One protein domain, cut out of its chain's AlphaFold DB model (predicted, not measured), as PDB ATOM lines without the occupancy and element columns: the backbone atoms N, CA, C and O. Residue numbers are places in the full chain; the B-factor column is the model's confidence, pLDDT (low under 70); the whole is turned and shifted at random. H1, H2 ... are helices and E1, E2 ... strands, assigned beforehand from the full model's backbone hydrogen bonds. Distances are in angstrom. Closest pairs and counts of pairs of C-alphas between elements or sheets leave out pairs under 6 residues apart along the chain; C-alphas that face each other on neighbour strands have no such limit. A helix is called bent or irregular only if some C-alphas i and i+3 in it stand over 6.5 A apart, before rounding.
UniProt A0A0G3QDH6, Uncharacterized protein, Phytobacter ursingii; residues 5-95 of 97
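What this domain is: This is residues 5 to 95 of the 97 residues of an uncharacterized protein of Phytobacter ursingii (UniProt A0A0G3QDH6). One long helix, H1, forms one side of a rod, and beyond it the backbone turns and folds back along H1 in short pieces, with H3 and H4 packed on H1 and H2 lying past the last residues of H1. At the other end of the rod, a small hairpin of two strands, E1 and E2, and the loop of residues 5 to 17 lie by the beginning of H1. The printed part has 91 residues, with two named strands and four named helices in the order E1, E2, H1, H2, H3, H4; the two strands are antiparallel, and the class is mostly helix. The whole is extended, with a radius of gyration of the C-alphas of 19.1 A and spans of 58 by 19 by 17 A.

How they stand to each other: After residues 5 to 17, which hold no named element, E1, residues 18 to 21, and E2, residues 24 to 27, form a hairpin. They are antiparallel neighbours at 145 degrees, with N 19 and O 26 at 2.9 A and N 26 and O 19 at 2.8 A, within hydrogen-bond range. H1, residues 28 to 56, has its closest C-alphas to E1 at Tyr 21 and Ile 35, 6.6 A apart. H1 touches H3, residues 76 to 83, with its residues 49 to 56 alone; the closest C-alphas are those of Val 52 and Ala 82, 5.2 A apart. The two run opposite ways at a shallow tilt of 20 degrees. H1 touches H4, residues 87 to 93, with its residues 38 to 45 alone; the closest C-alphas are those of Ile 45 and Glu 89, 6.6 A apart. These two run opposite ways at a steep tilt of 57 degrees. H2, residues 66 to 74, is close to H3 but not clearly touching it, with the C-alphas of Arg 72 and Ile 79 closest at 7.5 A, and about perpendicular to it at 87 degrees. H1 and H2 are apart. In H2, H3 and H4 every O i to N i+4 pair is within hydrogen-bond range; in H1, 21 of 25 are.

Where its parts are: E1 begins at C-alpha 18, (17.067, -49.741, -13.343), and is 10.2 A long; E2 is 10.4 A. H1 runs 42.7 A, to C-alpha 56 at (34.220, -29.319, 18.444). It has a kink of 27 degrees near residue 35 and is irregular, with C-alphas 29 and 32 at 7.9 A. H2 is 12.7 A long, H3 10.5 A, and H4 9.9 A, ending at C-alpha 93, (22.910, -36.123, -2.226).

The domain as a whole: The C-alphas of Ser 17 and Ala 66 are the two farthest apart, at 57.9 A, while those of Lys 5 and Gly 95 are 10.4 A apart. The printed part has no cut. No link is long; the link from H1 to H2, 9 residues, is short, and the others are tight. The mean pLDDT of the printed part is 93.0, and no printed residue is under 70.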
ATOM      1  N   LYS A   5      18.145 -42.638 -15.264       92.31
ATOM      2  CA  LYS A   5      19.465 -42.569 -15.901       92.31
ATOM      3  C   LYS A   5      20.517 -43.219 -15.018       92.31
ATOM      4  O   LYS A   5      20.668 -42.829 -13.864       92.31
ATOM      5  N   CYS A   6      21.275 -44.167 -15.564       93.56
ATOM      6  CA  CYS A   6      22.426 -44.727 -14.862       93.56
ATOM      7  C   CYS A   6      23.458 -43.628 -14.568       93.56
ATOM      8  O   CYS A   6      23.911 -42.940 -15.483       93.56
ATOM      9  N   CYS A   7      23.868 -43.498 -13.306       93.56
ATOM     10  CA  CYS A   7      24.834 -42.494 -12.860       93.56
ATOM     11  C   CYS A   7      26.261 -42.710 -13.398       93.56
ATOM     12  O   CYS A   7      27.039 -41.765 -13.399       93.56
ATOM     13  N   LEU A   8      26.608 -43.910 -13.891       93.62
ATOM     14  CA  LEU A   8      27.943 -44.201 -14.435       93.62
ATOM     15  C   LEU A   8      28.032 -44.054 -15.954       93.62
ATOM     16  O   LEU A   8      28.916 -43.361 -16.449       93.62
ATOM     17  N   CYS A   9      27.142 -44.704 -16.705       93.38
ATOM     18  CA  CYS A   9      27.209 -44.707 -18.171       93.38
ATOM     19  C   CYS A   9      26.201 -43.760 -18.833       93.38
ATOM     20  O   CYS A   9      26.249 -43.543 -20.040       93.38
ATOM     21  N   GLY A  10      25.255 -43.209 -18.067       91.12
ATOM     22  CA  GLY A  10      24.225 -42.319 -18.588       91.12
ATOM     23  C   GLY A  10      23.146 -42.996 -19.434       91.12
ATOM     24  O   GLY A  10      22.309 -42.284 -19.991       91.12
ATOM     25  N   LYS A  11      23.141 -44.333 -19.524       91.31
ATOM     26  CA  LYS A  11      22.091 -45.105 -20.198       91.31
ATOM     27  C   LYS A  11      20.739 -44.785 -19.565       91.31
ATOM     28  O   LYS A  11      20.613 -44.803 -18.338       91.31
ATOM     29  N   ILE A  12      19.752 -44.492 -20.409       90.50
ATOM     30  CA  ILE A  12      18.359 -44.367 -19.986       90.50
ATOM     31  C   ILE A  12      17.820 -45.781 -19.784       90.50
ATOM     32  O   ILE A  12      17.978 -46.651 -20.642       90.50
ATOM     33  N   CYS A  13      17.228 -46.013 -18.628       82.56
ATOM     34  CA  CYS A  13      16.606 -47.256 -18.230       82.56
ATOM     35  C   CYS A  13      15.144 -46.962 -17.901       82.56
ATOM     36  O   CYS A  13      14.807 -45.903 -17.360       82.56
ATOM     37  N   ASP A  14      14.270 -47.896 -18.251       81.00
ATOM     38  CA  ASP A  14      12.908 -47.862 -17.743       81.00
ATOM     39  C   ASP A  14      12.901 -48.236 -16.251       81.00
ATOM     40  O   ASP A  14      13.868 -48.780 -15.715       81.00
ATOM     41  N   GLY A  15      11.796 -47.938 -15.563       74.62
ATOM     42  CA  GLY A  15      11.653 -48.231 -14.132       74.62
ATOM     43  C   GLY A  15      11.727 -49.720 -13.760       74.62
ATOM     44  O   GLY A  15      11.732 -50.033 -12.577       74.62
ATOM     45  N   TYR A  16      11.765 -50.629 -14.742       79.94
ATOM     46  CA  TYR A  16      11.859 -52.077 -14.533       79.94
ATOM     47  C   TYR A  16      13.288 -52.616 -14.701       79.94
ATOM     48  O   TYR A  16      13.604 -53.664 -14.148       79.94
ATOM     49  N   SER A  17      14.146 -51.914 -15.448       82.81
ATOM     50  CA  SER A  17      15.533 -52.313 -15.747       82.81
ATOM     51  C   SER A  17      16.590 -51.522 -14.971       82.81
ATOM     52  O   SER A  17      17.785 -51.819 -15.066       82.81
ATOM     53  N   CYS A  18      16.177 -50.505 -14.209       88.69
ATOM     54  CA  CYS A  18      17.067 -49.741 -13.343       88.69
ATOM     55  C   CYS A  18      17.115 -50.291 -11.913       88.69
ATOM     56  O   CYS A  18      16.104 -50.709 -11.351       88.69
ATOM     57  N   TYR A  19      18.288 -50.184 -11.297       92.88
ATOM     58  CA  TYR A  19      18.517 -50.497  -9.892       92.88
ATOM     59  C   TYR A  19      18.866 -49.227  -9.125       92.88
ATOM     60  O   TYR A  19      19.665 -48.415  -9.602       92.88
ATOM     61  N   GLU A  20      18.309 -49.076  -7.925       93.56
ATOM     62  CA  GLU A  20      18.648 -47.994  -7.002       93.56
ATOM     63  C   GLU A  20      19.473 -48.529  -5.828       93.56
ATOM     64  O   GLU A  20      19.096 -49.501  -5.171       93.56
ATOM     65  N   TYR A  21      20.577 -47.852  -5.518       95.75
ATOM     66  CA  TYR A  21      21.308 -48.045  -4.274       95.75
ATOM     67  C   TYR A  21      21.545 -46.699  -3.593       95.75
ATOM     68  O   TYR A  21      22.287 -45.863  -4.100       95.75
ATOM     69  N   ARG A  22      20.922 -46.485  -2.425       93.38
ATOM     70  CA  ARG A  22      21.069 -45.263  -1.606       93.38
ATOM     71  C   ARG A  22      20.800 -43.957  -2.382       93.38
ATOM     72  O   ARG A  22      21.513 -42.977  -2.171       93.38
ATOM     73  N   GLY A  23      19.803 -43.938  -3.268       92.25
ATOM     74  CA  GLY A  23      19.495 -42.785  -4.123       92.25
ATOM     75  C   GLY A  23      20.317 -42.684  -5.414       92.25
ATOM     76  O   GLY A  23      20.121 -41.742  -6.177       92.25
ATOM     77  N   PHE A  24      21.212 -43.639  -5.694       95.44
ATOM     78  CA  PHE A  24      21.958 -43.713  -6.952       95.44
ATOM     79  C   PHE A  24      21.317 -44.717  -7.897       95.44
ATOM     80  O   PHE A  24      21.149 -45.887  -7.555       95.44
ATOM     81  N   ILE A  25      21.011 -44.263  -9.108       94.94
ATOM     82  CA  ILE A  25      20.405 -45.083 -10.153       94.94
ATOM     83  C   ILE A  25      21.490 -45.720 -11.016       94.94
ATOM     84  O   ILE A  25      22.450 -45.069 -11.427       94.94
ATOM     85  N   SER A  26      21.321 -46.991 -11.355       94.81
ATOM     86  CA  SER A  26      22.244 -47.752 -12.192       94.81
ATOM     87  C   SER A  26      21.502 -48.666 -13.161       94.81
ATOM     88  O   SER A  26      20.366 -49.062 -12.901       94.81
ATOM     89  N   CYS A  27      22.131 -48.989 -14.288       93.88
ATOM     90  CA  CYS A  27      21.699 -50.130 -15.086       93.88
ATOM     91  C   CYS A  27      22.290 -51.414 -14.491       93.88
ATOM     92  O   CYS A  27      23.306 -51.356 -13.798       93.88
ATOM     93  N   GLU A  28      21.697 -52.558 -14.819       93.19
ATOM     94  CA  GLU A  28      22.115 -53.884 -14.341       93.19
ATOM     95  C   GLU A  28      23.633 -54.117 -14.417       93.19
ATOM     96  O   GLU A  28      24.265 -54.437 -13.414       93.19
ATOM     97  N   GLU A  29      24.236 -53.837 -15.578       95.00
ATOM     98  CA  GLU A  29      25.674 -54.014 -15.843       95.00
ATOM     99  C   GLU A  29      26.594 -53.266 -14.861       95.00
ATOM    100  O   GLU A  29      27.729 -53.672 -14.634       95.00
ATOM    101  N   HIS A  30      26.120 -52.155 -14.295       95.50
ATOM    102  CA  HIS A  30      26.920 -51.259 -13.464       95.50
ATOM    103  C   HIS A  30      26.538 -51.313 -11.981       95.50
ATOM    104  O   HIS A  30      27.124 -50.575 -11.189       95.50
ATOM    105  N   PHE A  31      25.577 -52.152 -11.587       95.25
ATOM    106  CA  PHE A  31      25.012 -52.117 -10.237       95.25
ATOM    107  C   PHE A  31      26.062 -52.376  -9.147       95.25
ATOM    108  O   PHE A  31      26.211 -51.567  -8.230       95.25
ATOM    109  N   GLU A  32      26.870 -53.431  -9.282       97.19
ATOM    110  CA  GLU A  32      27.937 -53.744  -8.317       97.19
ATOM    111  C   GLU A  32      28.994 -52.634  -8.237       97.19
ATOM    112  O   GLU A  32      29.456 -52.264  -7.154       97.19
ATOM    113  N   GLN A  33      29.346 -52.043  -9.384       97.19
ATOM    114  CA  GLN A  33      30.304 -50.941  -9.435       97.19
ATOM    115  C   GLN A  33      29.751 -49.679  -8.762       97.19
ATOM    116  O   GLN A  33      30.501 -48.958  -8.099       97.19
ATOM    117  N   VAL A  34      28.451 -49.412  -8.917       96.75
ATOM    118  CA  VAL A  34      27.767 -48.315  -8.228       96.75
ATOM    119  C   VAL A  34      27.791 -48.540  -6.724       96.75
ATOM    120  O   VAL A  34      28.192 -47.624  -6.015       96.75
ATOM    121  N   ILE A  35      27.478 -49.744  -6.232       97.50
ATOM    122  CA  ILE A  35      27.556 -50.056  -4.795       97.50
ATOM    123  C   ILE A  35      28.951 -49.732  -4.248       97.50
ATOM    124  O   ILE A  35      29.078 -48.948  -3.305       97.50
ATOM    125  N   ALA A  36      30.001 -50.261  -4.885       98.00
ATOM    126  CA  ALA A  36      31.376 -50.055  -4.438       98.00
ATOM    127  C   ALA A  36      31.768 -48.566  -4.414       98.00
ATOM    128  O   ALA A  36      32.323 -48.079  -3.428       98.00
ATOM    129  N   LYS A  37      31.454 -47.819  -5.480       97.00
ATOM    130  CA  LYS A  37      31.771 -46.385  -5.574       97.00
ATOM    131  C   LYS A  37      30.989 -45.544  -4.568       97.00
ATOM    132  O   LYS A  37      31.571 -44.658  -3.943       97.00
ATOM    133  N   VAL A  38      29.699 -45.827  -4.389       96.94
ATOM    134  CA  VAL A  38      28.841 -45.138  -3.414       96.94
ATOM    135  C   VAL A  38      29.361 -45.365  -1.999       96.94
ATOM    136  O   VAL A  38      29.465 -44.408  -1.233       96.94
ATOM    137  N   ASP A  39      29.740 -46.594  -1.654       97.94
ATOM    138  CA  ASP A  39      30.236 -46.912  -0.315       97.94
ATOM    139  C   ASP A  39      31.596 -46.256  -0.030       97.94
ATOM    140  O   ASP A  39      31.776 -45.690   1.053       97.94
ATOM    141  N   ILE A  40      32.514 -46.234  -1.006       96.81
ATOM    142  CA  ILE A  40      33.788 -45.501  -0.899       96.81
ATOM    143  C   ILE A  40      33.524 -44.007  -0.687       96.81
ATOM    144  O   ILE A  40      33.987 -43.429   0.297       96.81
ATOM    145  N   ARG A  41      32.718 -43.388  -1.557       95.75
ATOM    146  CA  ARG A  41      32.389 -41.957  -1.482       95.75
ATOM    147  C   ARG A  41      31.739 -41.596  -0.151       95.75
ATOM    148  O   ARG A  41      32.070 -40.582   0.462       95.75
ATOM    149  N   ARG A  42      30.826 -42.442   0.324       96.69
ATOM    150  CA  ARG A  42      30.171 -42.275   1.620       96.69
ATOM    151  C   ARG A  42      31.178 -42.350   2.765       96.69
ATOM    152  O   ARG A  42      31.103 -41.536   3.684       96.69
ATOM    153  N   ALA A  43      32.104 -43.306   2.729       97.56
ATOM    154  CA  ALA A  43      33.142 -43.440   3.744       97.56
ATOM    155  C   ALA A  43      34.062 -42.208   3.782       97.56
ATOM    156  O   ALA A  43      34.350 -41.705   4.868       97.56
ATOM    157  N   GLU A  44      34.448 -41.668   2.623       95.69
ATOM    158  CA  GLU A  44      35.232 -40.430   2.514       95.69
ATOM    159  C   GLU A  44      34.505 -39.227   3.127       95.69
ATOM    160  O   GLU A  44      35.091 -38.491   3.923       95.69
ATOM    161  N   ILE A  45      33.220 -39.048   2.800       96.06
ATOM    162  CA  ILE A  45      32.384 -37.973   3.356       96.06
ATOM    163  C   ILE A  45      32.318 -38.083   4.882       96.06
ATOM    164  O   ILE A  45      32.559 -37.102   5.586       96.06
ATOM    165  N   ILE A  46      32.049 -39.281   5.407       95.75
ATOM    166  CA  ILE A  46      31.979 -39.517   6.854       95.75
ATOM    167  C   ILE A  46      33.326 -39.226   7.518       95.75
ATOM    168  O   ILE A  46      33.369 -38.538   8.536       95.75
ATOM    169  N   ALA A  47      34.428 -39.718   6.951       96.69
ATOM    170  CA  ALA A  47      35.762 -39.494   7.497       96.69
ATOM    171  C   ALA A  47      36.106 -37.999   7.540       96.69
ATOM    172  O   ALA A  47      36.581 -37.500   8.563       96.69
ATOM    173  N   ARG A  48      35.802 -37.268   6.463       94.62
ATOM    174  CA  ARG A  48      36.015 -35.822   6.368       94.62
ATOM    175  C   ARG A  48      35.166 -35.055   7.382       94.62
ATOM    176  O   ARG A  48      35.708 -34.214   8.098       94.62
ATOM    177  N   ASN A  49      33.880 -35.380   7.501       94.56
ATOM    178  CA  ASN A  49      32.979 -34.741   8.466       94.56
ATOM    179  C   ASN A  49      33.398 -35.014   9.906       94.56
ATOM    180  O   ASN A  49      33.426 -34.099  10.728       94.56
ATOM    181  N   ASN A  50      33.810 -36.242  10.208       94.75
ATOM    182  CA  ASN A  50      34.358 -36.581  11.515       94.75
ATOM    183  C   ASN A  50      35.640 -35.792  11.801       94.75
ATOM    184  O   ASN A  50      35.804 -35.286  12.905       94.75
ATOM    185  N   ALA A  51      36.537 -35.642  10.824       93.88
ATOM    186  CA  ALA A  51      37.784 -34.905  11.014       93.88
ATOM    187  C   ALA A  51      37.546 -33.423  11.354       93.88
ATOM    188  O   ALA A  51      38.208 -32.899  12.248       93.88
ATOM    189  N   VAL A  52      36.584 -32.765  10.694       92.88
ATOM    190  CA  VAL A  52      36.285 -31.340  10.938       92.88
ATOM    191  C   VAL A  52      35.417 -31.102  12.177       92.88
ATOM    192  O   VAL A  52      35.527 -30.049  12.796       92.88
ATOM    193  N   THR A  53      34.585 -32.068  12.578       92.12
ATOM    194  CA  THR A  53      33.709 -31.936  13.761       92.12
ATOM    195  C   THR A  53      34.359 -32.421  15.056       92.12
ATOM    196  O   THR A  53      34.017 -31.921  16.126       92.12
ATOM    197  N   LYS A  54      35.333 -33.340  14.994       93.06
ATOM    198  CA  LYS A  54      36.027 -33.893  16.172       93.06
ATOM    199  C   LYS A  54      36.614 -32.829  17.115       93.06
ATOM    200  O   LYS A  54      36.465 -33.015  18.319       93.06
ATOM    201  N   PRO A  55      37.228 -31.723  16.646       88.25
ATOM    202  CA  PRO A  55      37.720 -30.668  17.539       88.25
ATOM    203  C   PRO A  55      36.619 -29.939  18.321       88.25
ATOM    204  O   PRO A  55      36.899 -29.351  19.358       88.25
ATOM    205  N   LEU A  56      35.379 -29.963  17.823       90.75
ATOM    206  CA  LEU A  56      34.220 -29.319  18.444       90.75
ATOM    207  C   LEU A  56      33.434 -30.282  19.350       90.75
ATOM    208  O   LEU A  56      32.540 -29.860  20.082       90.75
ATOM    209  N   ALA A  57      33.733 -31.583  19.289       91.81
ATOM    210  CA  ALA A  57      32.969 -32.614  19.974       91.81
ATOM    211  C   ALA A  57      33.070 -32.469  21.501       91.81
ATOM    212  O   ALA A  57      34.160 -32.447  22.069       91.81
ATOM    213  N   GLY A  58      31.915 -32.404  22.168       91.44
ATOM    214  CA  GLY A  58      31.826 -32.289  23.627       91.44
ATOM    215  C   GLY A  58      32.052 -30.880  24.181       91.44
ATOM    216  O   GLY A  58      31.972 -30.702  25.395       91.44
ATOM    217  N   LEU A  59      32.300 -29.879  23.331       92.31
ATOM    218  CA  LEU A  59      32.383 -28.485  23.760       92.31
ATOM    219  C   LEU A  59      30.990 -27.866  23.872       92.31
ATOM    220  O   LEU A  59      30.133 -28.064  23.010       92.31
ATOM    221  N   ASP A  60      30.782 -27.063  24.915       93.00
ATOM    222  CA  ASP A  60      29.619 -26.184  24.987       93.00
ATOM    223  C   ASP A  60      29.766 -25.089  23.923       93.00
ATOM    224  O   ASP A  60      30.713 -24.304  23.959       93.00
ATOM    225  N   ILE A  61      28.847 -25.065  22.961       89.88
ATOM    226  CA  ILE A  61      28.752 -24.062  21.892       89.88
ATOM    227  C   ILE A  61      27.356 -23.421  21.850       89.88
ATOM    228  O   ILE A  61      26.962 -22.855  20.820       89.88
ATOM    229  N   ASP A  62      26.591 -23.525  22.944       90.62
ATOM    230  CA  ASP A  62      25.266 -22.917  23.062       90.62
ATOM    231  C   ASP A  62      25.406 -21.385  23.173       90.62
ATOM    232  O   ASP A  62      26.064 -20.885  24.092       90.62
ATOM    233  N   PRO A  63      24.779 -20.594  22.284       90.00
ATOM    234  CA  PRO A  63      24.818 -19.131  22.368       90.00
ATOM    235  C   PRO A  63      24.232 -18.558  23.676       90.00
ATOM    236  O   PRO A  63      24.503 -17.405  24.029       90.00
ATOM    237  N   ARG A  64      23.427 -19.324  24.417       94.06
ATOM    238  CA  ARG A  64      22.832 -18.909  25.696       94.06
ATOM    239  C   ARG A  64      23.805 -19.066  26.868       94.06
ATOM    240  O   ARG A  64      23.716 -18.299  27.827       94.06
ATOM    241  N   SER A  65      24.771 -19.977  26.770       95.44
ATOM    242  CA  SER A  65      25.806 -20.193  27.785       95.44
ATOM    243  C   SER A  65      26.901 -19.128  27.709       95.44
ATOM    244  O   SER A  65      27.326 -18.725  26.627       95.44
ATOM    245  N   ALA A  66      27.389 -18.664  28.863       94.00
ATOM    246  CA  ALA A  66      28.548 -17.770  28.908       94.00
ATOM    247  C   ALA A  66      29.808 -18.448  28.342       94.00
ATOM    248  O   ALA A  66      30.541 -17.827  27.574       94.00
ATOM    249  N   ILE A  67      30.008 -19.731  28.666       93.69
ATOM    250  CA  ILE A  67      31.104 -20.551  28.136       93.69
ATOM    251  C   ILE A  67      30.875 -20.819  26.647       93.69
ATOM    252  O   ILE A  67      31.795 -20.663  25.848       93.69
ATOM    253  N   GLY A  68      29.636 -21.132  26.258       94.62
ATOM    254  CA  GLY A  68      29.278 -21.374  24.863       94.62
ATOM    255  C   GLY A  68      29.544 -20.180  23.948       94.62
ATOM    256  O   GLY A  68      30.119 -20.352  22.875       94.62
ATOM    257  N   ARG A  69      29.229 -18.949  24.377       95.69
ATOM    258  CA  ARG A  69      29.574 -17.735  23.611       95.69
ATOM    259  C   ARG A  69      31.082 -17.571  23.423       95.69
ATOM    260  O   ARG A  69      31.516 -17.377  22.291       95.69
ATOM    261  N   ALA A  70      31.864 -17.718  24.491       94.88
ATOM    262  CA  ALA A  70      33.321 -17.608  24.419       94.88
ATOM    263  C   ALA A  70      33.934 -18.685  23.503       94.88
ATOM    264  O   ALA A  70      34.762 -18.381  22.647       94.88
ATOM    265  N   ASN A  71      33.473 -19.935  23.615       94.12
ATOM    266  CA  ASN A  71      33.916 -21.027  22.749       94.12
ATOM    267  C   ASN A  71      33.584 -20.764  21.277       94.12
ATOM    268  O   ASN A  71      34.406 -21.042  20.409       94.12
ATOM    269  N   ARG A  72      32.406 -20.205  20.979       93.38
ATOM    270  CA  ARG A  72      32.027 -19.851  19.603       93.38
ATOM    271  C   ARG A  72      32.915 -18.767  19.005       93.38
ATOM    272  O   ARG A  72      33.210 -18.849  17.820       93.38
ATOM    273  N   GLU A  73      33.328 -17.776  19.791       94.38
ATOM    274  CA  GLU A  73      34.253 -16.731  19.335       94.38
ATOM    275  C   GLU A  73      35.648 -17.305  19.067       94.38
ATOM    276  O   GLU A  73      36.209 -17.097  17.994       94.38
ATOM    277  N   LEU A  74      36.175 -18.100  20.003       93.62
ATOM    278  CA  LEU A  74      37.502 -18.716  19.888       93.62
ATOM    279  C   LEU A  74      37.590 -19.738  18.746       93.62
ATOM    280  O   LEU A  74      38.620 -19.849  18.084       93.62
ATOM    281  N   LEU A  75      36.514 -20.492  18.515       93.56
ATOM    282  CA  LEU A  75      36.460 -21.581  17.538       93.56
ATOM    283  C   LEU A  75      35.710 -21.197  16.262       93.56
ATOM    284  O   LEU A  75      35.389 -22.081  15.466       93.56
ATOM    285  N   ALA A  76      35.445 -19.906  16.039       93.25
ATOM    286  CA  ALA A  76      34.688 -19.428  14.883       93.25
ATOM    287  C   ALA A  76      35.183 -20.019  13.544       93.25
ATOM    288  O   ALA A  76      34.342 -20.527  12.797       93.25
ATOM    289  N   PRO A  77      36.503 -20.090  13.255       92.81
ATOM    290  CA  PRO A  77      36.985 -20.702  12.015       92.81
ATOM    291  C   PRO A  77      36.663 -22.200  11.912       92.81
ATOM    292  O   PRO A  77      36.286 -22.686  10.848       92.81
ATOM    293  N   ALA A  78      36.783 -22.947  13.012       92.12
ATOM    294  CA  ALA A  78      36.493 -24.380  13.030       92.12
ATOM    295  C   ALA A  78      34.990 -24.653  12.868       92.12
ATOM    296  O   ALA A  78      34.607 -25.555  12.125       92.12
ATOM    297  N   ILE A  79      34.143 -23.843  13.510       91.94
ATOM    298  CA  ILE A  79      32.682 -23.900  13.366       91.94
ATOM    299  C   ILE A  79      32.275 -23.600  11.922       91.94
ATOM    300  O   ILE A  79      31.446 -24.311  11.358       91.94
ATOM    301  N   GLU A  80      32.876 -22.582  11.303       93.06
ATOM    302  CA  GLU A  80      32.614 -22.240   9.905       93.06
ATOM    303  C   GLU A  80      32.997 -23.390   8.964       93.06
ATOM    304  O   GLU A  80      32.209 -23.771   8.102       93.06
ATOM    305  N   ILE A  81      34.188 -23.972   9.136       91.50
ATOM    306  CA  ILE A  81      34.658 -25.090   8.308       91.50
ATOM    307  C   ILE A  81      33.761 -26.319   8.481       91.50
ATOM    308  O   ILE A  81      33.392 -26.939   7.486       91.50
ATOM    309  N   ALA A  82      33.394 -26.660   9.718       90.88
ATOM    310  CA  ALA A  82      32.537 -27.805  10.012       90.88
ATOM    311  C   ALA A  82      31.097 -27.623   9.503       90.88
ATOM    312  O   ALA A  82      30.422 -28.609   9.219       90.88
ATOM    313  N   GLY A  83      30.625 -26.379   9.382       89.81
ATOM    314  CA  GLY A  83      29.291 -26.059   8.872       89.81
ATOM    315  C   GLY A  83      29.183 -25.996   7.344       89.81
ATOM    316  O   GLY A  83      28.070 -25.932   6.822       89.81
ATOM    317  N   LYS A  84      30.303 -25.990   6.611       92.62
ATOM    318  CA  LYS A  84      30.297 -25.899   5.145       92.62
ATOM    319  C   LYS A  84      30.074 -27.264   4.509       92.62
ATOM    320  O   LYS A  84      30.927 -28.143   4.603       92.62
ATOM    321  N   GLU A  85      28.970 -27.387   3.774       91.38
ATOM    322  CA  GLU A  85      28.755 -28.518   2.876       91.38
ATOM    323  C   GLU A  85      29.755 -28.484   1.716       91.38
ATOM    324  O   GLU A  85      30.176 -27.438   1.215       91.38
ATOM    325  N   THR A  86      30.133 -29.670   1.287       92.88
ATOM    326  CA  THR A  86      31.248 -29.910   0.395       92.88
ATOM    327  C   THR A  86      30.728 -30.376  -0.952       92.88
ATOM    328  O   THR A  86      29.661 -30.982  -1.038       92.88
ATOM    329  N   LEU A  87      31.484 -30.141  -2.028       93.25
ATOM    330  CA  LEU A  87      31.046 -30.567  -3.361       93.25
ATOM    331  C   LEU A  87      30.759 -32.079  -3.416       93.25
ATOM    332  O   LEU A  87      29.799 -32.499  -4.053       93.25
ATOM    333  N   ALA A  88      31.550 -32.883  -2.701       92.81
ATOM    334  CA  ALA A  88      31.350 -34.326  -2.613       92.81
ATOM    335  C   ALA A  88      30.011 -34.699  -1.954       92.81
ATOM    336  O   ALA A  88      29.338 -35.608  -2.431       92.81
ATOM    337  N   GLU A  89      29.599 -33.994  -0.897       94.75
ATOM    338  CA  GLU A  89      28.296 -34.207  -0.250       94.75
ATOM    339  C   GLU A  89      27.133 -33.763  -1.129       94.75
ATOM    340  O   GLU A  89      26.127 -34.467  -1.210       94.75
ATOM    341  N   GLN A  90      27.286 -32.631  -1.822       95.38
ATOM    342  CA  GLN A  90      26.284 -32.139  -2.766       95.38
ATOM    343  C   GLN A  90      26.058 -33.152  -3.890       95.38
ATOM    344  O   GLN A  90      24.920 -33.524  -4.167       95.38
ATOM    345  N   GLN A  91      27.141 -33.644  -4.496       94.12
ATOM    346  CA  GLN A  91      27.091 -34.684  -5.526       94.12
ATOM    347  C   GLN A  91      26.458 -35.969  -4.988       94.12
ATOM    348  O   GLN A  91      25.528 -36.495  -5.597       94.12
ATOM    349  N   TYR A  92      26.877 -36.417  -3.800       95.12
ATOM    350  CA  TYR A  92      26.333 -37.624  -3.182       95.12
ATOM    351  C   TYR A  92      24.821 -37.521  -2.946       95.12
ATOM    352  O   TYR A  92      24.075 -38.448  -3.247       95.12
ATOM    353  N   ARG A  93      24.340 -36.371  -2.459       93.12
ATOM    354  CA  ARG A  93      22.910 -36.123  -2.226       93.12
ATOM    355  C   ARG A  93      22.097 -36.082  -3.523       93.12
ATOM    356  O   ARG A  93      20.920 -36.429  -3.506       93.12
ATOM    357  N   ARG A  94      22.715 -35.659  -4.628       93.12
ATOM    358  CA  ARG A  94      22.102 -35.655  -5.965       93.12
ATOM    359  C   ARG A  94      22.151 -37.018  -6.664       93.12
ATOM    360  O   ARG A  94      21.598 -37.133  -7.753       93.12
ATOM    361  N   GLY A  95      22.784 -38.031  -6.069       91.62
ATOM    362  CA  GLY A  95      22.966 -39.334  -6.711       91.62
ATOM    363  C   GLY A  95      23.989 -39.300  -7.855       91.62
ATOM    364  O   GLY A  95      23.892 -40.081  -8.800       91.62
TER     365      GLY A  95